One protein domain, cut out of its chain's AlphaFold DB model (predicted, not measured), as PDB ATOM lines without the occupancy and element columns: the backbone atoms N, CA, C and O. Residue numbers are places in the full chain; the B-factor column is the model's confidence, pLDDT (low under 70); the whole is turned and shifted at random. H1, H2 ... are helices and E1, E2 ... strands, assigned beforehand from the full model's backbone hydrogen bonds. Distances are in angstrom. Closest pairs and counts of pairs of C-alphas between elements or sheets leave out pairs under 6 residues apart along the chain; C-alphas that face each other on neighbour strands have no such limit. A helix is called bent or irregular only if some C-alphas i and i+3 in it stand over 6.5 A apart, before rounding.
ATOM      1  N   ASP A  12     229.727 210.188 246.169       32.53
ATOM      2  CA  ASP A  12     230.907 211.051 246.321       32.53
ATOM      3  C   ASP A  12     231.054 211.614 247.752       32.53
ATOM      4  O   ASP A  12     232.172 211.911 248.175       32.53
ATOM      5  N   GLU A  13     229.976 211.678 248.547       33.28
ATOM      6  CA  GLU A  13     230.022 212.152 249.945       33.28
ATOM      7  C   GLU A  13     230.447 211.069 250.963       33.28
ATOM      8  O   GLU A  13     230.899 211.399 252.060       33.28
ATOM      9  N   PHE A  14     230.405 209.773 250.618       36.97
ATOM     10  CA  PHE A  14     230.842 208.687 251.521       36.97
ATOM     11  C   PHE A  14     232.377 208.542 251.654       36.97
ATOM     12  O   PHE A  14     232.859 207.740 252.457       36.97
ATOM     13  N   TYR A  15     233.169 209.319 250.907       35.88
ATOM     14  CA  TYR A  15     234.635 209.197 250.852       35.88
ATOM     15  C   TYR A  15     235.416 209.963 251.939       35.88
ATOM     16  O   TYR A  15     236.652 209.983 251.894       35.88
ATOM     17  N   GLU A  16     234.764 210.569 252.938       33.47
ATOM     18  CA  GLU A  16     235.487 211.334 253.971       33.47
ATOM     19  C   GLU A  16     236.228 210.466 255.010       33.47
ATOM     20  O   GLU A  16     237.174 210.938 255.642       33.47
ATOM     21  N   CYS A  17     235.919 209.169 255.123       38.16
ATOM     22  CA  CYS A  17     236.698 208.228 255.935       38.16
ATOM     23  C   CYS A  17     237.666 207.431 255.055       38.16
ATOM     24  O   CYS A  17     237.371 206.312 254.640       38.16
ATOM     25  N   ARG A  18     238.857 207.980 254.783       36.91
ATOM     26  CA  ARG A  18     239.952 207.165 254.231       36.91
ATOM     27  C   ARG A  18     240.347 206.112 255.274       36.91
ATOM     28  O   ARG A  18     240.826 206.508 256.338       36.91
ATOM     29  N   PRO A  19     240.192 204.803 255.001       42.31
ATOM     30  CA  PRO A  19     240.603 203.777 255.946       42.31
ATOM     31  C   PRO A  19     242.105 203.896 256.199       42.31
ATOM     32  O   PRO A  19     242.901 203.952 255.256       42.31
ATOM     33  N   ALA A  20     242.508 203.929 257.467       45.88
ATOM     34  CA  ALA A  20     243.909 203.759 257.816       45.88
ATOM     35  C   ALA A  20     244.234 202.265 257.711       45.88
ATOM     36  O   ALA A  20     243.843 201.470 258.568       45.88
ATOM     37  N   TYR A  21     244.909 201.885 256.627       44.91
ATOM     38  CA  TYR A  21     245.395 200.526 256.422       44.91
ATOM     39  C   TYR A  21     246.657 200.318 257.257       44.91
ATOM     40  O   TYR A  21     247.693 200.921 256.983       44.91
ATOM     41  N   LEU A  22     246.568 199.461 258.269       44.91
ATOM     42  CA  LEU A  22     247.734 198.910 258.947       44.91
ATOM     43  C   LEU A  22     247.914 197.483 258.432       44.91
ATOM     44  O   LEU A  22     247.142 196.586 258.789       44.91
ATOM     45  N   ASP A  23     248.910 197.265 257.563       45.34
ATOM     46  CA  ASP A  23     249.354 195.895 257.307       45.34
ATOM     47  C   ASP A  23     249.957 195.380 258.612       45.34
ATOM     48  O   ASP A  23     250.834 195.999 259.211       45.34
ATOM     49  N   VAL A  24     249.464 194.240 259.079       43.31
ATOM     50  CA  VAL A  24     249.906 193.628 260.335       43.31
ATOM     51  C   VAL A  24     251.388 193.245 260.272       43.31
ATOM     52  O   VAL A  24     252.043 193.108 261.301       43.31
ATOM     53  N   ASN A  25     251.935 193.126 259.059       41.81
ATOM     54  CA  ASN A  25     253.364 192.955 258.820       41.81
ATOM     55  C   ASN A  25     254.215 194.189 259.194       41.81
ATOM     56  O   ASN A  25     255.404 194.016 259.447       41.81
ATOM     57  N   ASP A  26     253.622 195.387 259.251       41.03
ATOM     58  CA  ASP A  26     254.282 196.650 259.628       41.03
ATOM     59  C   ASP A  26     254.088 196.998 261.119       41.03
ATOM     60  O   ASP A  26     254.550 198.040 261.589       41.03
ATOM     61  N   ILE A  27     253.411 196.137 261.891       45.44
ATOM     62  CA  ILE A  27     253.291 196.300 263.343       45.44
ATOM     63  C   ILE A  27     254.614 195.887 263.990       45.44
ATOM     64  O   ILE A  27     254.974 194.708 264.009       45.44
ATOM     65  N   ASP A  28     255.313 196.875 264.551       42.22
ATOM     66  CA  ASP A  28     256.522 196.679 265.351       42.22
ATOM     67  C   ASP A  28     256.275 195.602 266.420       42.22
ATOM     68  O   ASP A  28     255.268 195.623 267.137       42.22
ATOM     69  N   THR A  29     257.197 194.644 266.545       40.81
ATOM     70  CA  THR A  29     257.044 193.447 267.393       40.81
ATOM     71  C   THR A  29     256.765 193.770 268.866       40.81
ATOM     72  O   THR A  29     256.145 192.970 269.561       40.81
ATOM     73  N   SER A  30     257.150 194.965 269.315       41.22
ATOM     74  CA  SER A  30     256.885 195.515 270.649       41.22
ATOM     75  C   SER A  30     255.407 195.851 270.900       41.22
ATOM     76  O   SER A  30     254.928 195.746 272.028       41.22
ATOM     77  N   SER A  31     254.649 196.212 269.860       42.84
ATOM     78  CA  SER A  31     253.215 196.518 269.973       42.84
ATOM     79  C   SER A  31     252.376 195.242 270.089       42.84
ATOM     80  O   SER A  31     251.380 195.221 270.808       42.84
ATOM     81  N   ASP A  53     257.778 176.920 275.062       45.06
ATOM     82  CA  ASP A  53     257.436 176.352 273.760       45.06
ATOM     83  C   ASP A  53     255.948 176.513 273.404       45.06
ATOM     84  O   ASP A  53     255.633 176.827 272.260       45.06
ATOM     85  N   ASN A  54     255.019 176.372 274.356       46.84
ATOM     86  CA  ASN A  54     253.584 176.577 274.126       46.84
ATOM     87  C   ASN A  54     253.263 178.067 273.911       46.84
ATOM     88  O   ASN A  54     252.492 178.413 273.017       46.84
ATOM     89  N   TYR A  55     253.917 178.964 274.657       48.00
ATOM     90  CA  TYR A  55     253.799 180.408 274.440       48.00
ATOM     91  C   TYR A  55     254.367 180.823 273.075       48.00
ATOM     92  O   TYR A  55     253.705 181.546 272.332       48.00
ATOM     93  N   GLN A  56     255.539 180.306 272.686       45.12
ATOM     94  CA  GLN A  56     256.138 180.545 271.366       45.12
ATOM     95  C   GLN A  56     255.325 179.918 270.224       45.12
ATOM     96  O   GLN A  56     255.230 180.514 269.150       45.12
ATOM     97  N   GLN A  57     254.692 178.761 270.443       43.69
ATOM     98  CA  GLN A  57     253.794 178.112 269.484       43.69
ATOM     99  C   GLN A  57     252.514 178.933 269.283       43.69
ATOM    100  O   GLN A  57     252.107 179.157 268.144       43.69
ATOM    101  N   ILE A  58     251.908 179.436 270.365       50.44
ATOM    102  CA  ILE A  58     250.772 180.365 270.309       50.44
ATOM    103  C   ILE A  58     251.194 181.647 269.586       50.44
ATOM    104  O   ILE A  58     250.499 182.082 268.671       50.44
ATOM    105  N   LEU A  59     252.361 182.216 269.901       46.00
ATOM    106  CA  LEU A  59     252.902 183.396 269.219       46.00
ATOM    107  C   LEU A  59     253.153 183.157 267.725       46.00
ATOM    108  O   LEU A  59     252.853 184.034 266.915       46.00
ATOM    109  N   MET A  60     253.693 181.996 267.340       45.97
ATOM    110  CA  MET A  60     253.901 181.622 265.938       45.97
ATOM    111  C   MET A  60     252.577 181.417 265.209       45.97
ATOM    112  O   MET A  60     252.395 182.017 264.155       45.97
ATOM    113  N   ASN A  61     251.632 180.665 265.777       45.25
ATOM    114  CA  ASN A  61     250.306 180.452 265.190       45.25
ATOM    115  C   ASN A  61     249.535 181.775 265.061       45.25
ATOM    116  O   ASN A  61     248.855 182.015 264.060       45.25
ATOM    117  N   THR A  62     249.681 182.668 266.041       45.66
ATOM    118  CA  THR A  62     249.100 184.017 266.028       45.66
ATOM    119  C   THR A  62     249.760 184.860 264.941       45.66
ATOM    120  O   THR A  62     249.056 185.417 264.107       45.66
ATOM    121  N   LYS A  63     251.099 184.887 264.848       44.34
ATOM    122  CA  LYS A  63     251.845 185.563 263.767       44.34
ATOM    123  C   LYS A  63     251.497 185.020 262.379       44.34
ATOM    124  O   LYS A  63     251.382 185.794 261.435       44.34
ATOM    125  N   GLU A  64     251.320 183.712 262.228       47.47
ATOM    126  CA  GLU A  64     251.015 183.071 260.945       47.47
ATOM    127  C   GLU A  64     249.565 183.315 260.507       47.47
ATOM    128  O   GLU A  64     249.309 183.589 259.336       47.47
ATOM    129  N   SER A  65     248.625 183.345 261.452       45.41
ATOM    130  CA  SER A  65     247.249 183.782 261.204       45.41
ATOM    131  C   SER A  65     247.168 185.277 260.915       45.41
ATOM    132  O   SER A  65     246.488 185.672 259.973       45.41
ATOM    133  N   LEU A  66     247.910 186.120 261.636       47.56
ATOM    134  CA  LEU A  66     247.981 187.567 261.403       47.56
ATOM    135  C   LEU A  66     248.530 187.921 260.011       47.56
ATOM    136  O   LEU A  66     248.119 188.926 259.439       47.56
ATOM    137  N   LYS A  67     249.347 187.056 259.387       54.78
ATOM    138  CA  LYS A  67     249.740 187.214 257.971       54.78
ATOM    139  C   LYS A  67     248.558 187.153 257.000       54.78
ATOM    140  O   LYS A  67     248.721 187.586 255.858       54.78
ATOM    141  N   THR A  68     247.407 186.620 257.415       67.06
ATOM    142  CA  THR A  68     246.216 186.418 256.572       67.06
ATOM    143  C   THR A  68     245.105 187.441 256.789       67.06
ATOM    144  O   THR A  68     244.149 187.424 256.016       67.06
ATOM    145  N   TYR A  69     245.236 188.351 257.760       75.94
ATOM    146  CA  TYR A  69     244.259 189.410 258.037       75.94
ATOM    147  C   TYR A  69     244.866 190.805 257.821       75.94
ATOM    148  O   TYR A  69     246.084 190.980 257.845       75.94
ATOM    149  N   VAL A  70     244.004 191.789 257.593       78.25
ATOM    150  CA  VAL A  70     244.305 193.223 257.586       78.25
ATOM    151  C   VAL A  70     243.555 193.855 258.751       78.25
ATOM    152  O   VAL A  70     242.403 193.495 259.012       78.25
ATOM    153  N   ILE A  71     244.212 194.779 259.456       79.88
ATOM    154  CA  ILE A  71     243.572 195.578 260.499       79.88
ATOM    155  C   ILE A  71     243.205 196.922 259.900       79.88
ATOM    156  O   ILE A  71     244.052 197.628 259.347       79.88
ATOM    157  N   ILE A  72     241.931 197.272 260.023       77.19
ATOM    158  CA  ILE A  72     241.404 198.515 259.477       77.19
ATOM    159  C   ILE A  72     240.764 199.301 260.600       77.19
ATOM    160  O   ILE A  72     239.828 198.833 261.247       77.19
ATOM    161  N   SER A  73     241.272 200.508 260.805       77.38
ATOM    162  CA  SER A  73     240.671 201.480 261.709       77.38
ATOM    163  C   SER A  73     239.775 202.394 260.881       77.38
ATOM    164  O   SER A  73     240.278 203.225 260.123       77.38
ATOM    165  N   LEU A  74     238.458 202.200 260.982       67.94
ATOM    166  CA  LEU A  74     237.471 203.043 260.291       67.94
ATOM    167  C   LEU A  74     237.044 204.246 261.145       67.94
ATOM    168  O   LEU A  74     236.772 205.312 260.604       67.94
ATOM    169  N   LEU A  75     237.017 204.083 262.472       67.75
ATOM    170  CA  LEU A  75     236.638 205.093 263.470       67.75
ATOM    171  C   LEU A  75     237.601 205.007 264.668       67.75
ATOM    172  O   LEU A  75     238.237 203.967 264.849       67.75
ATOM    173  N   GLU A  76     237.681 206.047 265.512       62.22
ATOM    174  CA  GLU A  76     238.638 206.121 266.644       62.22
ATOM    175  C   GLU A  76     238.627 204.874 267.553       62.22
ATOM    176  O   GLU A  76     239.672 204.506 268.086       62.22
ATOM    177  N   ASN A  77     237.490 204.172 267.654       66.56
ATOM    178  CA  ASN A  77     237.322 202.980 268.491       66.56
ATOM    179  C   ASN A  77     236.816 201.731 267.743       66.56
ATOM    180  O   ASN A  77     236.432 200.759 268.389       66.56
ATOM    181  N   CYS A  78     236.806 201.716 266.405       74.25
ATOM    182  CA  CYS A  78     236.373 200.540 265.642       74.25
ATOM    183  C   CYS A  78     237.524 199.977 264.806       74.25
ATOM    184  O   CYS A  78     237.945 200.583 263.815       74.25
ATOM    185  N   ARG A  79     238.015 198.801 265.215       84.31
ATOM    186  CA  ARG A  79     239.000 198.010 264.474       84.31
ATOM    187  C   ARG A  79     238.311 196.820 263.824       84.31
ATOM    188  O   ARG A  79     237.677 196.022 264.511       84.31
ATOM    189  N   LEU A  80     238.465 196.695 262.512       86.12
ATOM    190  CA  LEU A  80     238.045 195.522 261.756       86.12
ATOM    191  C   LEU A  80     239.242 194.593 261.550       86.12
ATOM    192  O   LEU A  80     240.307 195.044 261.128       86.12
ATOM    193  N   TYR A  81     239.045 193.301 261.797       88.75
ATOM    194  CA  TYR A  81     240.013 192.241 261.510       88.75
ATOM    195  C   TYR A  81     239.510 191.427 260.319       88.75
ATOM    196  O   TYR A  81     238.793 190.441 260.495       88.75
ATOM    197  N   LEU A  82     239.858 191.845 259.102       88.06
ATOM    198  CA  LEU A  82     239.320 191.258 257.871       88.06
ATOM    199  C   LEU A  82     240.340 190.331 257.202       88.06
ATOM    200  O   LEU A  82     241.516 190.688 257.140       88.06
ATOM    201  N   PRO A  83     239.948 189.160 256.672       87.38
ATOM    202  CA  PRO A  83     240.831 188.359 255.829       87.38
ATOM    203  C   PRO A  83     241.375 189.174 254.645       87.38
ATOM    204  O   PRO A  83     240.628 189.921 254.025       87.38
ATOM    205  N   LYS A  84     242.632 188.948 254.232       85.06
ATOM    206  CA  LYS A  84     243.278 189.556 253.039       85.06
ATOM    207  C   LYS A  84     242.581 189.248 251.703       85.06
ATOM    208  O   LYS A  84     243.008 189.717 250.646       85.06
ATOM    209  N   GLN A  85     241.562 188.395 251.735       86.88
ATOM    210  CA  GLN A  85     240.624 188.196 250.638       86.88
ATOM    211  C   GLN A  85     239.810 189.464 250.359       86.88
ATOM    212  O   GLN A  85     239.485 189.706 249.203       86.88
ATOM    213  N   TYR A  86     239.518 190.260 251.384       89.88
ATOM    214  CA  TYR A  86     238.735 191.480 251.269       89.88
ATOM    215  C   TYR A  86     239.666 192.694 251.203       89.88
ATOM    216  O   TYR A  86     240.493 192.899 252.093       89.88
ATOM    217  N   ASP A  87     239.549 193.480 250.136       88.31
ATOM    218  CA  ASP A  87     240.270 194.738 249.941       88.31
ATOM    219  C   ASP A  87     239.315 195.862 249.511       88.31
ATOM    220  O   ASP A  87     238.103 195.665 249.477       88.31
ATOM    221  N   GLU A  88     239.843 197.065 249.259       87.44
ATOM    222  CA  GLU A  88     239.036 198.246 248.886       87.44
ATOM    223  C   GLU A  88     237.869 198.495 249.848       87.44
ATOM    224  O   GLU A  88     236.709 198.621 249.460       87.44
ATOM    225  N   ILE A  89     238.198 198.533 251.138       88.50
ATOM    226  CA  ILE A  89     237.203 198.652 252.194       88.50
ATOM    227  C   ILE A  89     236.685 200.083 252.247       88.50
ATOM    228  O   ILE A  89     237.464 201.033 252.335       88.50
ATOM    229  N   VAL A  90     235.364 200.223 252.228       87.75
ATOM    230  CA  VAL A  90     234.657 201.499 252.313       87.75
ATOM    231  C   VAL A  90     233.681 201.421 253.477       87.75
ATOM    232  O   VAL A  90     232.844 200.523 253.539       87.75
ATOM    233  N   TYR A  91     233.793 202.344 254.426       87.50
ATOM    234  CA  TYR A  91     232.811 202.467 255.499       87.50
ATOM    235  C   TYR A  91     231.454 202.885 254.917       87.50
ATOM    236  O   TYR A  91     231.402 203.812 254.114       87.50
ATOM    237  N   LEU A  92     230.372 202.217 255.324       85.31
ATOM    238  CA  LEU A  92     229.015 202.573 254.899       85.31
ATOM    239  C   LEU A  92     228.235 203.200 256.050       85.31
ATOM    240  O   LEU A  92     227.741 204.319 255.940       85.31
ATOM    241  N   SER A  93     228.120 202.481 257.166       83.25
ATOM    242  CA  SER A  93     227.326 202.929 258.304       83.25
ATOM    243  C   SER A  93     227.724 202.239 259.606       83.25
ATOM    244  O   SER A  93     228.360 201.184 259.630       83.25
ATOM    245  N   SER A  94     227.317 202.848 260.716       82.19
ATOM    246  CA  SER A  94     227.353 202.271 262.055       82.19
ATOM    247  C   SER A  94     225.946 202.335 262.629       82.19
ATOM    248  O   SER A  94     225.320 203.397 262.599       82.19
ATOM    249  N   GLY A  95     225.454 201.227 263.162       71.56
ATOM    250  CA  GLY A  95     224.132 201.134 263.766       71.56
ATOM    251  C   GLY A  95     224.163 200.353 265.070       71.56
ATOM    252  O   GLY A  95     225.206 199.909 265.538       71.56
ATOM    253  N   GLN A  96     222.985 200.140 265.649       67.50
ATOM    254  CA  GLN A  96     222.846 199.409 266.910       67.50
ATOM    255  C   GLN A  96     223.364 197.961 266.838       67.50
ATOM    256  O   GLN A  96     223.745 197.395 267.857       67.50
ATOM    257  N   GLN A  97     223.370 197.365 265.645       71.00
ATOM    258  CA  GLN A  97     223.835 195.995 265.418       71.00
ATOM    259  C   GLN A  97     225.326 195.911 265.064       71.00
ATOM    260  O   GLN A  97     225.835 194.810 264.871       71.00
ATOM    261  N   GLY A  98     226.018 197.051 264.976       85.25
ATOM    262  CA  GLY A  98     227.445 197.139 264.697       85.25
ATOM    263  C   GLY A  98     227.787 197.960 263.456       85.25
ATOM    264  O   GLY A  98     227.046 198.863 263.060       85.25
ATOM    265  N   VAL A  99     228.931 197.656 262.848       89.69
ATOM    266  CA  VAL A  99     229.520 198.427 261.745       89.69
ATOM    267  C   VAL A  99     229.375 197.685 260.424       89.69
ATOM    268  O   VAL A  99     229.707 196.503 260.323       89.69
ATOM    269  N   LEU A 100     228.920 198.401 259.398       90.94
ATOM    270  CA  LEU A 100     228.769 197.914 258.036       90.94
ATOM    271  C   LEU A 100     229.788 198.597 257.118       90.94
ATOM    272  O   LEU A 100     229.909 199.825 257.087       90.94
ATOM    273  N   CYS A 101     230.507 197.798 256.338       92.19
ATOM    274  CA  CYS A 101     231.426 198.285 255.315       92.19
ATOM    275  C   CYS A 101     231.224 197.537 253.995       92.19
ATOM    276  O   CYS A 101     230.854 196.365 253.993       92.19
ATOM    277  N   ALA A 102     231.467 198.209 252.874       92.88
ATOM    278  CA  ALA A 102     231.641 197.562 251.586       92.88
ATOM    279  C   ALA A 102     233.090 197.090 251.450       92.88
ATOM    280  O   ALA A 102     234.015 197.724 251.959       92.88
ATOM    281  N   ALA A 103     233.284 195.991 250.739       94.00
ATOM    282  CA  ALA A 103     234.588 195.438 250.424       94.00
ATOM    283  C   ALA A 103     234.554 194.801 249.042       94.00
ATOM    284  O   ALA A 103     233.516 194.289 248.626       94.00
ATOM    285  N   ARG A 104     235.688 194.749 248.353       93.56
ATOM    286  CA  ARG A 104     235.849 193.860 247.210       93.56
ATOM    287  C   ARG A 104     236.341 192.503 247.694       93.56
ATOM    288  O   ARG A 104     237.370 192.396 248.354       93.56
ATOM    289  N   ASP A 105     235.621 191.452 247.328       91.88
ATOM    290  CA  ASP A 105     236.105 190.084 247.466       91.88
ATOM    291  C   ASP A 105     237.049 189.757 246.301       91.88
ATOM    292  O   ASP A 105     236.630 189.629 245.151       91.88
ATOM    293  N   ARG A 106     238.340 189.585 246.590       88.31
ATOM    294  CA  ARG A 106     239.373 189.312 245.581       88.31
ATOM    295  C   ARG A 106     239.222 187.961 244.886       88.31
ATOM    296  O   ARG A 106     239.813 187.782 243.822       88.31
ATOM    297  N   LEU A 107     238.495 187.005 245.470       85.94
ATOM    298  CA  LEU A 107     238.278 185.700 244.837       85.94
ATOM    299  C   LEU A 107     237.225 185.783 243.734       85.94
ATOM    300  O   LEU A 107     237.393 185.170 242.682       85.94
ATOM    301  N   THR A 108     236.155 186.541 243.967       86.12
ATOM    302  CA  THR A 108     235.038 186.678 243.021       86.12
ATOM    303  C   THR A 108     235.110 187.948 242.174       86.12
ATOM    304  O   THR A 108     234.434 188.039 241.151       86.12
ATOM    305  N   GLY A 109     235.907 188.934 242.589       87.50
ATOM    306  CA  GLY A 109     235.968 190.270 242.000       87.50
ATOM    307  C   GLY A 109     234.732 191.132 242.283       87.50
ATOM    308  O   GLY A 109     234.627 192.225 241.731       87.50
ATOM    309  N   LYS A 110     233.786 190.654 243.103       90.50
ATOM    310  CA  LYS A 110     232.521 191.341 243.389       90.50
ATOM    311  C   LYS A 110     232.632 192.219 244.631       90.50
ATOM    312  O   LYS A 110     233.373 191.908 245.562       90.50
ATOM    313  N   MET A 111     231.837 193.284 244.654       93.31
ATOM    314  CA  MET A 111     231.611 194.060 245.869       93.31
ATOM    315  C   MET A 111     230.645 193.316 246.797       93.31
ATOM    316  O   MET A 111     229.629 192.779 246.350       93.31
ATOM    317  N   VAL A 112     230.967 193.303 248.084       95.75
ATOM    318  CA  VAL A 112     230.214 192.653 249.160       95.75
ATOM    319  C   VAL A 112     230.027 193.621 250.322       95.75
ATOM    320  O   VAL A 112     230.790 194.576 250.469       95.75
ATOM    321  N   ALA A 113     229.023 193.368 251.153       95.69
ATOM    322  CA  ALA A 113     228.848 194.050 252.427       95.69
ATOM    323  C   ALA A 113     229.380 193.161 253.557       95.69
ATOM    324  O   ALA A 113     229.083 191.970 253.601       95.69
ATOM    325  N   ILE A 114     230.158 193.729 254.474       95.56
ATOM    326  CA  ILE A 114     230.691 193.056 255.661       95.56
ATOM    327  C   ILE A 114     230.138 193.764 256.895       95.56
ATOM    328  O   ILE A 114     230.453 194.931 257.149       95.56
ATOM    329  N   LYS A 115     229.332 193.039 257.670       94.56
ATOM    330  CA  LYS A 115     228.757 193.481 258.943       94.56
ATOM    331  C   LYS A 115     229.580 192.913 260.094       94.56
ATOM    332  O   LYS A 115     229.577 191.701 260.304       94.56
ATOM    333  N   LYS A 116     230.268 193.781 260.838       93.31
ATOM    334  CA  LYS A 116     230.880 193.458 262.132       93.31
ATOM    335  C   LYS A 116     229.866 193.736 263.230       93.31
ATOM    336  O   LYS A 116     229.396 194.864 263.342       93.31
ATOM    337  N   PHE A 117     229.587 192.747 264.067       91.44
ATOM    338  CA  PHE A 117     228.719 192.935 265.227       91.44
ATOM    339  C   PHE A 117     229.488 193.606 266.370       91.44
ATOM    340  O   PHE A 117     230.636 193.248 266.654       91.44
ATOM    341  N   ASP A 118     228.853 194.577 267.024       83.19
ATOM    342  CA  ASP A 118     229.410 195.245 268.201       83.19
ATOM    343  C   ASP A 118     228.994 194.501 269.467       83.19
ATOM    344  O   ASP A 118     227.812 194.268 269.700       83.19
ATOM    345  N   HIS A 119     229.986 194.119 270.276       83.06
ATOM    346  CA  HIS A 119     229.808 193.412 271.549       83.06
ATOM    347  C   HIS A 119     228.766 192.270 271.490       83.06
ATOM    348  O   HIS A 119     227.877 192.192 272.347       83.06
ATOM    349  N   PRO A 120     228.855 191.342 270.508       86.69
ATOM    350  CA  PRO A 120     227.834 190.310 270.304       86.69
ATOM    351  C   PRO A 120     227.648 189.392 271.521       86.69
ATOM    352  O   PRO A 120     226.615 188.742 271.648       86.69
ATOM    353  N   PHE A 121     228.628 189.367 272.428       89.06
ATOM    354  CA  PHE A 121     228.659 188.536 273.625       89.06
ATOM    355  C   PHE A 121     228.449 189.314 274.936       89.06
ATOM    356  O   PHE A 121     228.814 188.810 275.994       89.06
ATOM    357  N   GLU A 122     227.894 190.529 274.908       85.50
ATOM    358  CA  GLU A 122     227.579 191.284 276.137       85.50
ATOM    359  C   GLU A 122     226.357 190.715 276.881       85.50
ATOM    360  O   GLU A 122     226.323 190.657 278.109       85.50
ATOM    361  N   HIS A 123     225.355 190.252 276.130       84.69
ATOM    362  CA  HIS A 123     224.112 189.705 276.665       84.69
ATOM    363  C   HIS A 123     223.736 188.413 275.948       84.69
ATOM    364  O   HIS A 123     223.879 188.316 274.728       84.69
ATOM    365  N   ILE A 124     223.193 187.447 276.692       82.44
ATOM    366  CA  ILE A 124     222.734 186.159 276.152       82.44
ATOM    367  C   ILE A 124     221.773 186.326 274.962       82.44
ATOM    368  O   ILE A 124     221.951 185.675 273.934       82.44
ATOM    369  N   ASP A 125     220.840 187.279 275.050       82.00
ATOM    370  CA  ASP A 125     219.882 187.585 273.983       82.00
ATOM    371  C   ASP A 125     220.575 187.981 272.667       82.00
ATOM    372  O   ASP A 125     220.086 187.647 271.588       82.00
ATOM    373  N   ASN A 126     221.710 188.686 272.734       85.75
ATOM    374  CA  ASN A 126     222.460 189.098 271.543       85.75
ATOM    375  C   ASN A 126     223.108 187.887 270.864       85.75
ATOM    376  O   ASN A 126     223.046 187.773 269.640       85.75
ATOM    377  N   VAL A 127     223.653 186.954 271.651       87.75
ATOM    378  CA  VAL A 127     224.265 185.722 271.133       87.75
ATOM    379  C   VAL A 127     223.217 184.847 270.451       87.75
ATOM    380  O   VAL A 127     223.437 184.386 269.333       87.75
ATOM    381  N   GLU A 128     222.052 184.661 271.078       84.38
ATOM    382  CA  GLU A 128     220.956 183.879 270.497       84.38
ATOM    383  C   GLU A 128     220.429 184.496 269.195       84.38
ATOM    384  O   GLU A 128     220.180 183.784 268.219       84.38
ATOM    385  N   ARG A 129     220.256 185.824 269.165       87.19
ATOM    386  CA  ARG A 129     219.834 186.558 267.963       87.19
ATOM    387  C   ARG A 129     220.836 186.409 266.831       87.19
ATOM    388  O   ARG A 129     220.428 186.129 265.709       87.19
ATOM    389  N   LEU A 130     222.123 186.553 267.131       91.31
ATOM    390  CA  LEU A 130     223.190 186.436 266.148       91.31
ATOM    391  C   LEU A 130     223.319 185.010 265.610       91.31
ATOM    392  O   LEU A 130     223.436 184.820 264.402       91.31
ATOM    393  N   LEU A 131     223.248 184.001 266.482       90.31
ATOM    394  CA  LEU A 131     223.247 182.600 266.066       90.31
ATOM    395  C   LEU A 131     222.061 182.295 265.152       90.31
ATOM    396  O   LEU A 131     222.228 181.682 264.099       90.31
ATOM    397  N   ARG A 132     220.870 182.768 265.515       89.81
ATOM    398  CA  ARG A 132     219.667 182.638 264.694       89.81
ATOM    399  C   ARG A 132     219.816 183.331 263.338       89.81
ATOM    400  O   ARG A 132     219.520 182.708 262.323       89.81
ATOM    401  N   GLU A 133     220.288 184.578 263.313       92.94
ATOM    402  CA  GLU A 133     220.529 185.332 262.076       92.94
ATOM    403  C   GLU A 133     221.514 184.583 261.171       92.94
ATOM    404  O   GLU A 133     221.204 184.319 260.010       92.94
ATOM    405  N   PHE A 134     222.652 184.144 261.718       93.38
ATOM    406  CA  PHE A 134     223.654 183.357 261.000       93.38
ATOM    407  C   PHE A 134     223.070 182.064 260.413       93.38
ATOM    408  O   PHE A 134     223.249 181.785 259.225       93.38
ATOM    409  N   ARG A 135     222.348 181.277 261.219       90.19
ATOM    410  CA  ARG A 135     221.783 179.996 260.776       90.19
ATOM    411  C   ARG A 135     220.725 180.168 259.694       90.19
ATOM    412  O   ARG A 135     220.716 179.387 258.748       90.19
ATOM    413  N   ILE A 136     219.864 181.181 259.810       90.81
ATOM    414  CA  ILE A 136     218.845 181.470 258.796       90.81
ATOM    415  C   ILE A 136     219.517 181.926 257.501       90.81
ATOM    416  O   ILE A 136     219.261 181.326 256.461       90.81
ATOM    417  N   LEU A 137     220.424 182.910 257.553       93.19
ATOM    418  CA  LEU A 137     221.111 183.445 256.368       93.19
ATOM    419  C   LEU A 137     221.927 182.389 255.611       93.19
ATOM    420  O   LEU A 137     222.023 182.441 254.387       93.19
ATOM    421  N   LYS A 138     222.523 181.433 256.331       89.38
ATOM    422  CA  LYS A 138     223.267 180.302 255.755       89.38
ATOM    423  C   LYS A 138     222.383 179.372 254.919       89.38
ATOM    424  O   LYS A 138     222.893 178.626 254.088       89.38
ATOM    425  N   PHE A 139     221.090 179.357 255.203       86.56
ATOM    426  CA  PHE A 139     220.198 178.298 254.775       86.56
ATOM    427  C   PHE A 139     219.090 178.806 253.828       86.56
ATOM    428  O   PHE A 139     218.643 178.071 252.948       86.56
ATOM    429  N   VAL A 140     218.663 180.065 253.948       89.81
ATOM    430  CA  VAL A 140     217.723 180.674 252.999       89.81
ATOM    431  C   VAL A 140     218.375 180.912 251.637       89.81
ATOM    432  O   VAL A 140     219.517 181.350 251.547       89.81
ATOM    433  N   ASN A 141     217.623 180.654 250.567       90.88
ATOM    434  CA  ASN A 141     218.054 180.923 249.201       90.88
ATOM    435  C   ASN A 141     216.852 181.376 248.365       90.88
ATOM    436  O   ASN A 141     216.052 180.560 247.908       90.88
ATOM    437  N   HIS A 142     216.697 182.688 248.212       95.19
ATOM    438  CA  HIS A 142     215.614 183.291 247.443       95.19
ATOM    439  C   HIS A 142     216.047 184.684 246.958       95.19
ATOM    440  O   HIS A 142     216.660 185.410 247.736       95.19
ATOM    441  N   PRO A 143     215.711 185.116 245.727       95.06
ATOM    442  CA  PRO A 143     216.149 186.412 245.192       95.06
ATOM    443  C   PRO A 143     215.787 187.605 246.088       95.06
ATOM    444  O   PRO A 143     216.582 188.534 246.201       95.06
ATOM    445  N   ASN A 144     214.637 187.545 246.770       97.62
ATOM    446  CA  ASN A 144     214.138 188.607 247.655       97.62
ATOM    447  C   ASN A 144     214.427 188.413 249.154       97.62
ATOM    448  O   ASN A 144     213.819 189.074 249.996       97.62
ATOM    449  N   VAL A 145     215.332 187.503 249.511       97.25
ATOM    450  CA  VAL A 145     215.770 187.266 250.894       97.25
ATOM    451  C   VAL A 145     217.292 187.293 250.902       97.25
ATOM    452  O   VAL A 145     217.924 186.661 250.060       97.25
ATOM    453  N   MET A 146     217.896 188.046 251.820       96.44
ATOM    454  CA  MET A 146     219.352 188.126 251.902       96.44
ATOM    455  C   MET A 146     219.964 186.757 252.204       96.44
ATOM    456  O   MET A 146     219.471 186.028 253.062       96.44
ATOM    457  N   MET A 147     221.060 186.437 251.521       91.38
ATOM    458  CA  MET A 147     221.812 185.199 251.710       91.38
ATOM    459  C   MET A 147     223.205 185.502 252.265       91.38
ATOM    460  O   MET A 147     223.806 186.536 251.957       91.38
ATOM    461  N   LEU A 148     223.731 184.580 253.072       94.75
ATOM    462  CA  LEU A 148     225.108 184.635 253.548       94.75
ATOM    463  C   LEU A 148     226.090 184.239 252.437       94.75
ATOM    464  O   LEU A 148     225.976 183.156 251.867       94.75
ATOM    465  N   LEU A 149     227.087 185.082 252.176       92.81
ATOM    466  CA  LEU A 149     228.197 184.762 251.275       92.81
ATOM    467  C   LEU A 149     229.380 184.154 252.035       92.81
ATOM    468  O   LEU A 149     229.932 183.146 251.606       92.81
ATOM    469  N   ASP A 150     229.747 184.749 253.171       93.38
ATOM    470  CA  ASP A 150     230.847 184.297 254.033       93.38
ATOM    471  C   ASP A 150     230.585 184.708 255.498       93.38
ATOM    472  O   ASP A 150     229.746 185.564 255.778       93.38
ATOM    473  N   ALA A 151     231.293 184.102 256.451       94.50
ATOM    474  CA  ALA A 151     231.259 184.489 257.861       94.50
ATOM    475  C   ALA A 151     232.573 184.130 258.558       94.50
ATOM    476  O   ALA A 151     233.177 183.099 258.265       94.50
ATOM    477  N   PHE A 152     233.022 184.951 259.508       92.19
ATOM    478  CA  PHE A 152     234.284 184.698 260.206       92.19
ATOM    479  C   PHE A 152     234.345 185.291 261.621       92.19
ATOM    480  O   PHE A 152     233.728 186.323 261.885       92.19
ATOM    481  N   PRO A 153     235.115 184.676 262.543       90.19
ATOM    482  CA  PRO A 153     235.205 185.099 263.943       90.19
ATOM    483  C   PRO A 153     236.307 186.155 264.176       90.19
ATOM    484  O   PRO A 153     237.014 186.135 265.185       90.19
ATOM    485  N   GLY A 154     236.554 187.017 263.185       85.00
ATOM    486  CA  GLY A 154     237.720 187.905 263.169       85.00
ATOM    487  C   GLY A 154     239.038 187.128 263.268       85.00
ATOM    488  O   GLY A 154     239.242 186.128 262.577       85.00
ATOM    489  N   ARG A 155     239.934 187.583 264.154       81.69
ATOM    490  CA  ARG A 155     241.246 186.955 264.400       81.69
ATOM    491  C   ARG A 155     241.209 185.743 265.337       81.69
ATOM    492  O   ARG A 155     242.256 185.128 265.527       81.69
ATOM    493  N   ALA A 156     240.060 185.431 265.940       85.56
ATOM    494  CA  ALA A 156     239.972 184.429 266.995       85.56
ATOM    495  C   ALA A 156     240.422 183.052 266.492       85.56
ATOM    496  O   ALA A 156     239.924 182.556 265.475       85.56
ATOM    497  N   GLN A 157     241.360 182.421 267.198       82.00
ATOM    498  CA  GLN A 157     241.798 181.044 266.961       82.00
ATOM    499  C   GLN A 157     241.074 180.048 267.855       82.00
ATOM    500  O   GLN A 157     240.764 178.942 267.407       82.00
ATOM    501  N   SER A 158     240.736 180.477 269.066       85.62
ATOM    502  CA  SER A 158     240.049 179.694 270.086       85.62
ATOM    503  C   SER A 158     238.753 180.371 270.540       85.62
ATOM    504  O   SER A 158     238.515 181.543 270.256       85.62
ATOM    505  N   LEU A 159     237.928 179.634 271.288       85.25
ATOM    506  CA  LEU A 159     236.700 180.163 271.885       85.25
ATOM    507  C   LEU A 159     236.964 181.316 272.870       85.25
ATOM    508  O   LEU A 159     236.137 182.216 273.001       85.25
ATOM    509  N   ILE A 160     238.113 181.290 273.552       85.88
ATOM    510  CA  ILE A 160     238.509 182.310 274.534       85.88
ATOM    511  C   ILE A 160     238.709 183.662 273.839       85.88
ATOM    512  O   ILE A 160     238.286 184.688 274.356       85.88
ATOM    513  N   GLU A 161     239.269 183.652 272.629       85.69
ATOM    514  CA  GLU A 161     239.538 184.850 271.822       85.69
ATOM    515  C   GLU A 161     238.327 185.319 270.998       85.69
ATOM    516  O   GLU A 161     238.422 186.295 270.251       85.69
ATOM    517  N   PHE A 162     237.206 184.594 271.051       90.12
ATOM    518  CA  PHE A 162     236.044 184.878 270.221       90.12
ATOM    519  C   PHE A 162     235.276 186.085 270.765       90.12
ATOM    520  O   PHE A 162     234.436 185.956 271.655       90.12
ATOM    521  N   GLU A 163     235.601 187.261 270.235       88.50
ATOM    522  CA  GLU A 163     235.015 188.550 270.632       88.50
ATOM    523  C   GLU A 163     234.232 189.221 269.499       88.50
ATOM    524  O   GLU A 163     233.219 189.871 269.749       88.50
ATOM    525  N   ASP A 164     234.655 189.001 268.254       89.94
ATOM    526  CA  ASP A 164     234.050 189.606 267.075       89.94
ATOM    527  C   ASP A 164     233.403 188.559 266.166       89.94
ATOM    528  O   ASP A 164     233.938 187.470 265.945       89.94
ATOM    529  N   VAL A 165     232.289 188.947 265.548       94.38
ATOM    530  CA  VAL A 165     231.619 188.176 264.500       94.38
ATOM    531  C   VAL A 165     231.436 189.057 263.280       94.38
ATOM    532  O   VAL A 165     231.002 190.204 263.394       94.38
ATOM    533  N   TYR A 166     231.757 188.497 262.118       95.00
ATOM    534  CA  TYR A 166     231.596 189.143 260.827       95.00
ATOM    535  C   TYR A 166     230.712 188.276 259.941       95.00
ATOM    536  O   TYR A 166     230.991 187.086 259.774       95.00
ATOM    537  N   LEU A 167     229.679 188.880 259.360       96.06
ATOM    538  CA  LEU A 167     228.852 188.273 258.320       96.06
ATOM    539  C   LEU A 167     229.057 189.040 257.015       96.06
ATOM    540  O   LEU A 167     229.068 190.272 257.014       96.06
ATOM    541  N   VAL A 168     229.232 188.310 255.919       96.19
ATOM    542  CA  VAL A 168     229.442 188.860 254.580       96.19
ATOM    543  C   VAL A 168     228.237 188.531 253.718       96.19
ATOM    544  O   VAL A 168     227.847 187.369 253.608       96.19
ATOM    545  N   THR A 169     227.657 189.545 253.091       96.19
ATOM    546  CA  THR A 169     226.464 189.430 252.249       96.19
ATOM    547  C   THR A 169     226.650 190.176 250.934       96.19
ATOM    548  O   THR A 169     227.659 190.846 250.699       96.19
ATOM    549  N   GLU A 170     225.659 190.078 250.055       93.94
ATOM    550  CA  GLU A 170     225.599 190.917 248.862       93.94
ATOM    551  C   GLU A 170     225.541 192.400 249.256       93.94
ATOM    552  O   GLU A 170     224.882 192.770 250.232       93.94
ATOM    553  N   LEU A 171     226.241 193.249 248.498       93.75
ATOM    554  CA  LEU A 171     226.165 194.697 248.671       93.75
ATOM    555  C   LEU A 171     224.878 195.237 248.034       93.75
ATOM    556  O   LEU A 171     224.619 194.989 246.852       93.75
ATOM    557  N   MET A 172     224.112 195.989 248.820       93.06
ATOM    558  CA  MET A 172     222.899 196.703 248.410       93.06
ATOM    559  C   MET A 172     223.137 198.210 248.532       93.06
ATOM    560  O   MET A 172     224.060 198.623 249.234       93.06
ATOM    561  N   ASP A 448     214.145 172.597 275.881       51.06
ATOM    562  CA  ASP A 448     213.699 172.088 277.182       51.06
ATOM    563  C   ASP A 448     214.854 171.713 278.132       51.06
ATOM    564  O   ASP A 448     214.680 171.736 279.347       51.06
ATOM    565  N   THR A 449     216.036 171.368 277.608       57.97
ATOM    566  CA  THR A 449     217.237 171.108 278.427       57.97
ATOM    567  C   THR A 449     218.062 172.368 278.674       57.97
ATOM    568  O   THR A 449     218.603 172.528 279.765       57.97
ATOM    569  N   ILE A 450     218.111 173.289 277.708       64.81
ATOM    570  CA  ILE A 450     218.896 174.529 277.802       64.81
ATOM    571  C   ILE A 450     218.230 175.522 278.759       64.81
ATOM    572  O   ILE A 450     218.913 176.123 279.578       64.81
ATOM    573  N   ASP A 451     216.898 175.619 278.747       66.94
ATOM    574  CA  ASP A 451     216.138 176.515 279.629       66.94
ATOM    575  C   ASP A 451     216.243 176.143 281.123       66.94
ATOM    576  O   ASP A 451     215.849 176.930 281.986       66.94
ATOM    577  N   THR A 452     216.769 174.953 281.446       73.19
ATOM    578  CA  THR A 452     217.043 174.531 282.832       73.19
ATOM    579  C   THR A 452     218.435 174.917 283.332       73.19
ATOM    580  O   THR A 452     218.693 174.812 284.532       73.19
ATOM    581  N   LEU A 453     219.321 175.357 282.435       78.38
ATOM    582  CA  LEU A 453     220.672 175.801 282.761       78.38
ATOM    583  C   LEU A 453     220.656 177.218 283.343       78.38
ATOM    584  O   LEU A 453     219.743 178.003 283.077       78.38
ATOM    585  N   SER A 454     221.691 177.567 284.104       84.38
ATOM    586  CA  SER A 454     221.927 178.958 284.511       84.38
ATOM    587  C   SER A 454     222.219 179.861 283.304       84.38
ATOM    588  O   SER A 454     222.675 179.385 282.264       84.38
ATOM    589  N   ASP A 455     221.991 181.172 283.438       80.00
ATOM    590  CA  ASP A 455     222.239 182.140 282.355       80.00
ATOM    591  C   ASP A 455     223.698 182.087 281.855       80.00
ATOM    592  O   ASP A 455     223.937 182.156 280.650       80.00
ATOM    593  N   ASP A 456     224.665 181.872 282.756       84.19
ATOM    594  CA  ASP A 456     226.088 181.736 282.413       84.19
ATOM    595  C   ASP A 456     226.368 180.468 281.589       84.19
ATOM    596  O   ASP A 456     227.131 180.494 280.620       84.19
ATOM    597  N   GLU A 457     225.734 179.346 281.937       85.44
ATOM    598  CA  GLU A 457     225.862 178.085 281.199       85.44
ATOM    599  C   GLU A 457     225.215 178.177 279.812       85.44
ATOM    600  O   GLU A 457     225.815 177.733 278.829       85.44
ATOM    601  N   GLN A 458     224.028 178.790 279.711       80.56
ATOM    602  CA  GLN A 458     223.371 179.040 278.424       80.56
ATOM    603  C   GLN A 458     224.233 179.962 277.553       80.56
ATOM    604  O   GLN A 458     224.463 179.676 276.379       80.56
ATOM    605  N   TYR A 459     224.780 181.032 278.133       85.19
ATOM    606  CA  TYR A 459     225.671 181.957 277.441       85.19
ATOM    607  C   TYR A 459     226.903 181.251 276.851       85.19
ATOM    608  O   TYR A 459     227.188 181.397 275.659       85.19
ATOM    609  N   GLN A 460     227.616 180.451 277.654       86.75
ATOM    610  CA  GLN A 460     228.799 179.719 277.186       86.75
ATOM    611  C   GLN A 460     228.446 178.694 276.106       86.75
ATOM    612  O   GLN A 460     229.190 178.533 275.135       86.75
ATOM    613  N   TYR A 461     227.298 178.028 276.249       87.31
ATOM    614  CA  TYR A 461     226.787 177.101 275.249       87.31
ATOM    615  C   TYR A 461     226.539 177.799 273.906       87.31
ATOM    616  O   TYR A 461     227.108 177.389 272.893       87.31
ATOM    617  N   TRP A 462     225.767 178.890 273.900       85.69
ATOM    618  CA  TRP A 462     225.437 179.624 272.678       85.69
ATOM    619  C   TRP A 462     226.668 180.231 272.007       85.69
ATOM    620  O   TRP A 462     226.823 180.130 270.788       85.69
ATOM    621  N   LYS A 463     227.583 180.805 272.796       90.81
ATOM    622  CA  LYS A 463     228.837 181.372 272.285       90.81
ATOM    623  C   LYS A 463     229.696 180.303 271.611       90.81
ATOM    624  O   LYS A 463     230.197 180.523 270.507       90.81
ATOM    625  N   LYS A 464     229.844 179.139 272.251       90.69
ATOM    626  CA  LYS A 464     230.585 178.005 271.689       90.69
ATOM    627  C   LYS A 464     229.946 177.493 270.404       90.69
ATOM    628  O   LYS A 464     230.650 177.292 269.419       90.69
ATOM    629  N   LEU A 465     228.630 177.319 270.408       90.12
ATOM    630  CA  LEU A 465     227.892 176.805 269.260       90.12
ATOM    631  C   LEU A 465     228.047 177.718 268.039       90.12
ATOM    632  O   LEU A 465     228.377 177.245 266.953       90.12
ATOM    633  N   LEU A 466     227.923 179.033 268.236       91.94
ATOM    634  CA  LEU A 466     228.167 180.019 267.186       91.94
ATOM    635  C   LEU A 466     229.602 179.951 266.644       91.94
ATOM    636  O   LEU A 466     229.801 179.970 265.429       91.94
ATOM    637  N   PHE A 467     230.601 179.846 267.526       92.25
ATOM    638  CA  PHE A 467     232.003 179.731 267.117       92.25
ATOM    639  C   PHE A 467     232.244 178.494 266.246       92.25
ATOM    640  O   PHE A 467     232.807 178.596 265.152       92.25
ATOM    641  N   ASP A 468     231.787 177.334 266.719       89.19
ATOM    642  CA  ASP A 468     231.979 176.047 266.054       89.19
ATOM    643  C   ASP A 468     231.278 176.022 264.685       89.19
ATOM    644  O   ASP A 468     231.853 175.563 263.690       89.19
ATOM    645  N   GLU A 469     230.067 176.577 264.584       91.56
ATOM    646  CA  GLU A 469     229.332 176.620 263.321       91.56
ATOM    647  C   GLU A 469     229.927 177.582 262.292       91.56
ATOM    648  O   GLU A 469     230.007 177.225 261.111       91.56
ATOM    649  N   ILE A 470     230.389 178.766 262.712       91.75
ATOM    650  CA  ILE A 470     231.097 179.696 261.818       91.75
ATOM    651  C   ILE A 470     232.361 179.022 261.282       91.75
ATOM    652  O   ILE A 470     232.614 179.035 260.075       91.75
ATOM    653  N   ARG A 471     233.143 178.366 262.148       88.00
ATOM    654  CA  ARG A 471     234.349 177.631 261.738       88.00
ATOM    655  C   ARG A 471     234.048 176.527 260.736       88.00
ATOM    656  O   ARG A 471     234.752 176.392 259.731       88.00
ATOM    657  N   LEU A 472     232.998 175.748 260.987       86.44
ATOM    658  CA  LEU A 472     232.569 174.689 260.083       86.44
ATOM    659  C   LEU A 472     232.130 175.255 258.726       86.44
ATOM    660  O   LEU A 472     232.482 174.694 257.684       86.44
ATOM    661  N   PHE A 473     231.390 176.366 258.734       86.75
ATOM    662  CA  PHE A 473     230.956 177.063 257.529       86.75
ATOM    663  C   PHE A 473     232.151 177.548 256.698       86.75
ATOM    664  O   PHE A 473     232.253 177.184 255.526       86.75
ATOM    665  N   GLN A 474     233.124 178.227 257.317       83.31
ATOM    666  CA  GLN A 474     234.364 178.650 256.651       83.31
ATOM    667  C   GLN A 474     235.119 177.481 256.016       83.31
ATOM    668  O   GLN A 474     235.613 177.578 254.889       83.31
ATOM    669  N   HIS A 475     235.242 176.370 256.743       76.31
ATOM    670  CA  HIS A 475     235.968 175.203 256.262       76.31
ATOM    671  C   HIS A 475     235.296 174.596 255.023       76.31
ATOM    672  O   HIS A 475     235.971 174.348 254.022       76.31
ATOM    673  N   LYS A 476     233.968 174.408 255.056       77.06
ATOM    674  CA  LYS A 476     233.194 173.904 253.909       77.06
ATOM    675  C   LYS A 476     233.270 174.856 252.713       77.06
ATOM    676  O   LYS A 476     233.552 174.407 251.603       77.06
ATOM    677  N   HIS A 477     233.100 176.156 252.944       73.31
ATOM    678  CA  HIS A 477     233.129 177.171 251.893       73.31
ATOM    679  C   HIS A 477     234.492 177.215 251.179       73.31
ATOM    680  O   HIS A 477     234.577 177.140 249.953       73.31
ATOM    681  N   ARG A 478     235.597 177.194 251.938       70.25
ATOM    682  CA  ARG A 478     236.956 177.135 251.366       70.25
ATOM    683  C   ARG A 478     237.221 175.846 250.588       70.25
ATOM    684  O   ARG A 478     237.957 175.879 249.602       70.25
ATOM    685  N   GLN A 479     236.664 174.712 251.016       71.19
ATOM    686  CA  GLN A 479     236.777 173.460 250.265       71.19
ATOM    687  C   GLN A 479     236.035 173.528 248.928       71.19
ATOM    688  O   GLN A 479     236.609 173.130 247.916       71.19
ATOM    689  N   GLN A 480     234.818 174.076 248.911       71.94
ATOM    690  CA  GLN A 480     234.041 174.264 247.683       71.94
ATOM    691  C   GLN A 480     234.768 175.185 246.698       71.94
ATOM    692  O   GLN A 480     234.966 174.802 245.550       71.94
ATOM    693  N   ILE A 481     235.274 176.337 247.155       68.00
ATOM    694  CA  ILE A 481     236.061 177.249 246.308       68.00
ATOM    695  C   ILE A 481     237.272 176.528 245.700       68.00
ATOM    696  O   ILE A 481     237.524 176.641 244.502       68.00
ATOM    697  N   ARG A 482     238.017 175.756 246.503       66.69
ATOM    698  CA  ARG A 482     239.175 174.988 246.013       66.69
ATOM    699  C   ARG A 482     238.781 173.946 244.970       66.69
ATOM    700  O   ARG A 482     239.501 173.782 243.993       66.69
ATOM    701  N   GLN A 483     237.664 173.247 245.165       67.44
ATOM    702  CA  GLN A 483     237.158 172.271 244.197       67.44
ATOM    703  C   GLN A 483     236.765 172.945 242.879       67.44
ATOM    704  O   GLN A 483     237.182 172.478 241.822       67.44
ATOM    705  N   THR A 484     236.049 174.070 242.937       66.81
ATOM    706  CA  THR A 484     235.656 174.838 241.749       66.81
ATOM    707  C   THR A 484     236.876 175.357 240.992       66.81
ATOM    708  O   THR A 484     236.980 175.146 239.786       66.81
ATOM    709  N   LEU A 485     237.851 175.954 241.687       61.06
ATOM    710  CA  LEU A 485     239.096 176.424 241.066       61.06
ATOM    711  C   LEU A 485     239.885 175.280 240.418       61.06
ATOM    712  O   LEU A 485     240.365 175.434 239.300       61.06
ATOM    713  N   ASN A 486     239.966 174.120 241.074       62.38
ATOM    714  CA  ASN A 486     240.635 172.942 240.520       62.38
ATOM    715  C   ASN A 486     239.891 172.313 239.333       62.38
ATOM    716  O   ASN A 486     240.503 171.554 238.598       62.38
ATOM    717  N   SER A 487     238.592 172.582 239.160       58.75
ATOM    718  CA  SER A 487     237.808 172.098 238.011       58.75
ATOM    719  C   SER A 487     237.901 173.002 236.776       58.75
ATOM    720  O   SER A 487     237.532 172.581 235.683       58.75
ATOM    721  N   ILE A 488     238.369 174.242 236.955       54.66
ATOM    722  CA  ILE A 488     238.580 175.228 235.882       54.66
ATOM    723  C   ILE A 488     239.996 175.105 235.280       54.66
ATOM    724  O   ILE A 488     240.234 175.574 234.166       54.66
ATOM    725  N   ILE A 489     240.923 174.473 236.009       45.97
ATOM    726  CA  ILE A 489     242.289 174.130 235.578       45.97
ATOM    727  C   ILE A 489     242.272 172.749 234.927       45.97
ATOM    728  O   ILE A 489     242.936 172.597 233.876       45.97
TER     729      ILE A 489
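This is residues 12 to 31, 53 to 172 and 448 to 489 of the 489 residues of the protein "Stress-activated protein kinase JNK" of Dermatophagoides pteronyssinus (UniProt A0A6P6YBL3). A strongly twisted sheet of five strands is faced in part by a small sheet, E1 E2 E3, while H3 packs over its E8 and E7 end. The long helix H4 runs past the edge strand E7 and beside H3, and its residues 482 to 488 stick out, as do residues 26 to 31 near the first cut. The printed part has 182 residues with four named helices and eight named strands, in the order H1 E1 H2 E2 E3 E4 E5 E6 H3 E7 E8 H4; the sheet orders are E4 E5 E6 E8 E7 and E1 E2 E3, both antiparallel, and the class is mixed. The whole is compact, with a radius of gyration of the C-alphas of 17.5 A and spans of 50 by 50 by 42 A.

H1, residues 12 to 16, begins at C-alpha 12 (230.907, 211.051, 246.321); it is irregular, but only just, with C-alphas 13 and 16 6.8 A apart. E1 is residues 20 to 22. H2, residues 53 to 66, is 19.2 A long. E2 is residues 69 to 75, E3 78 to 83, E4 86 to 95 at 21.5 A, E5 98 to 105 at 20.5 A, and E6 111 to 116. H3, residues 124 to 137, is 20.0 A long. E7 is residues 148 to 152 and E8 166 to 170. H4, residues 455 to 488, is 49.7 A long and ends at C-alpha 488 (238.580, 175.228, 235.882).

E4 E5 E6 form a meander, each strand the antiparallel neighbour of the one before; N 90 and O 102 are 2.9 A apart, N 101 and O 114 3.0 A. E4 bends by 79 degrees at residue 89. E8 neighbours E6, N 113 to O 169 2.9 A, and E7, N 168 to O 150 2.8 A. E6, H3, E7 is a split strand-helix-strand unit, with E8 between the strands and a right-handed crossover. H3 on one face makes two layers, helix and sheet. The two sheets form a sandwich, face to face, 10.0 A centre to centre where they face each other; in the small one, N 22 and O 71 are 3.3 A apart, N 72 and O 80 3.0 A. H4 touches H3 with residues 455 to 466 alone, closest C-alphas Tyr 459 and Ile 124 at 5.3 A, at a shallow tilt of 24 degrees, the same way. H4 only grazes the five-stranded sheet with residues 467 to 478, and H1 with 14 to 16. H2 is on neither sheet. Every O i to N i+4 pair is within hydrogen-bond range in H2, H3 and H4; in H1 0 of 1 is, and 0 of 2 O i to N i+3 pairs.

The C-alphas of Thr 452 and Ile 489 are the farthest apart, 53.6 A. Residues 32 to 52 and 173 to 447 are not printed, with gaps of 20.9 A and 39.0 A between C-alphas. Of the links printed whole, E7 to E8 is long. Mean pLDDT of the printed part is 76.3; residues 12 to 31, 53 to 68, 74 to 77, 96, 448 to 451 and 481 to 489 are under 70.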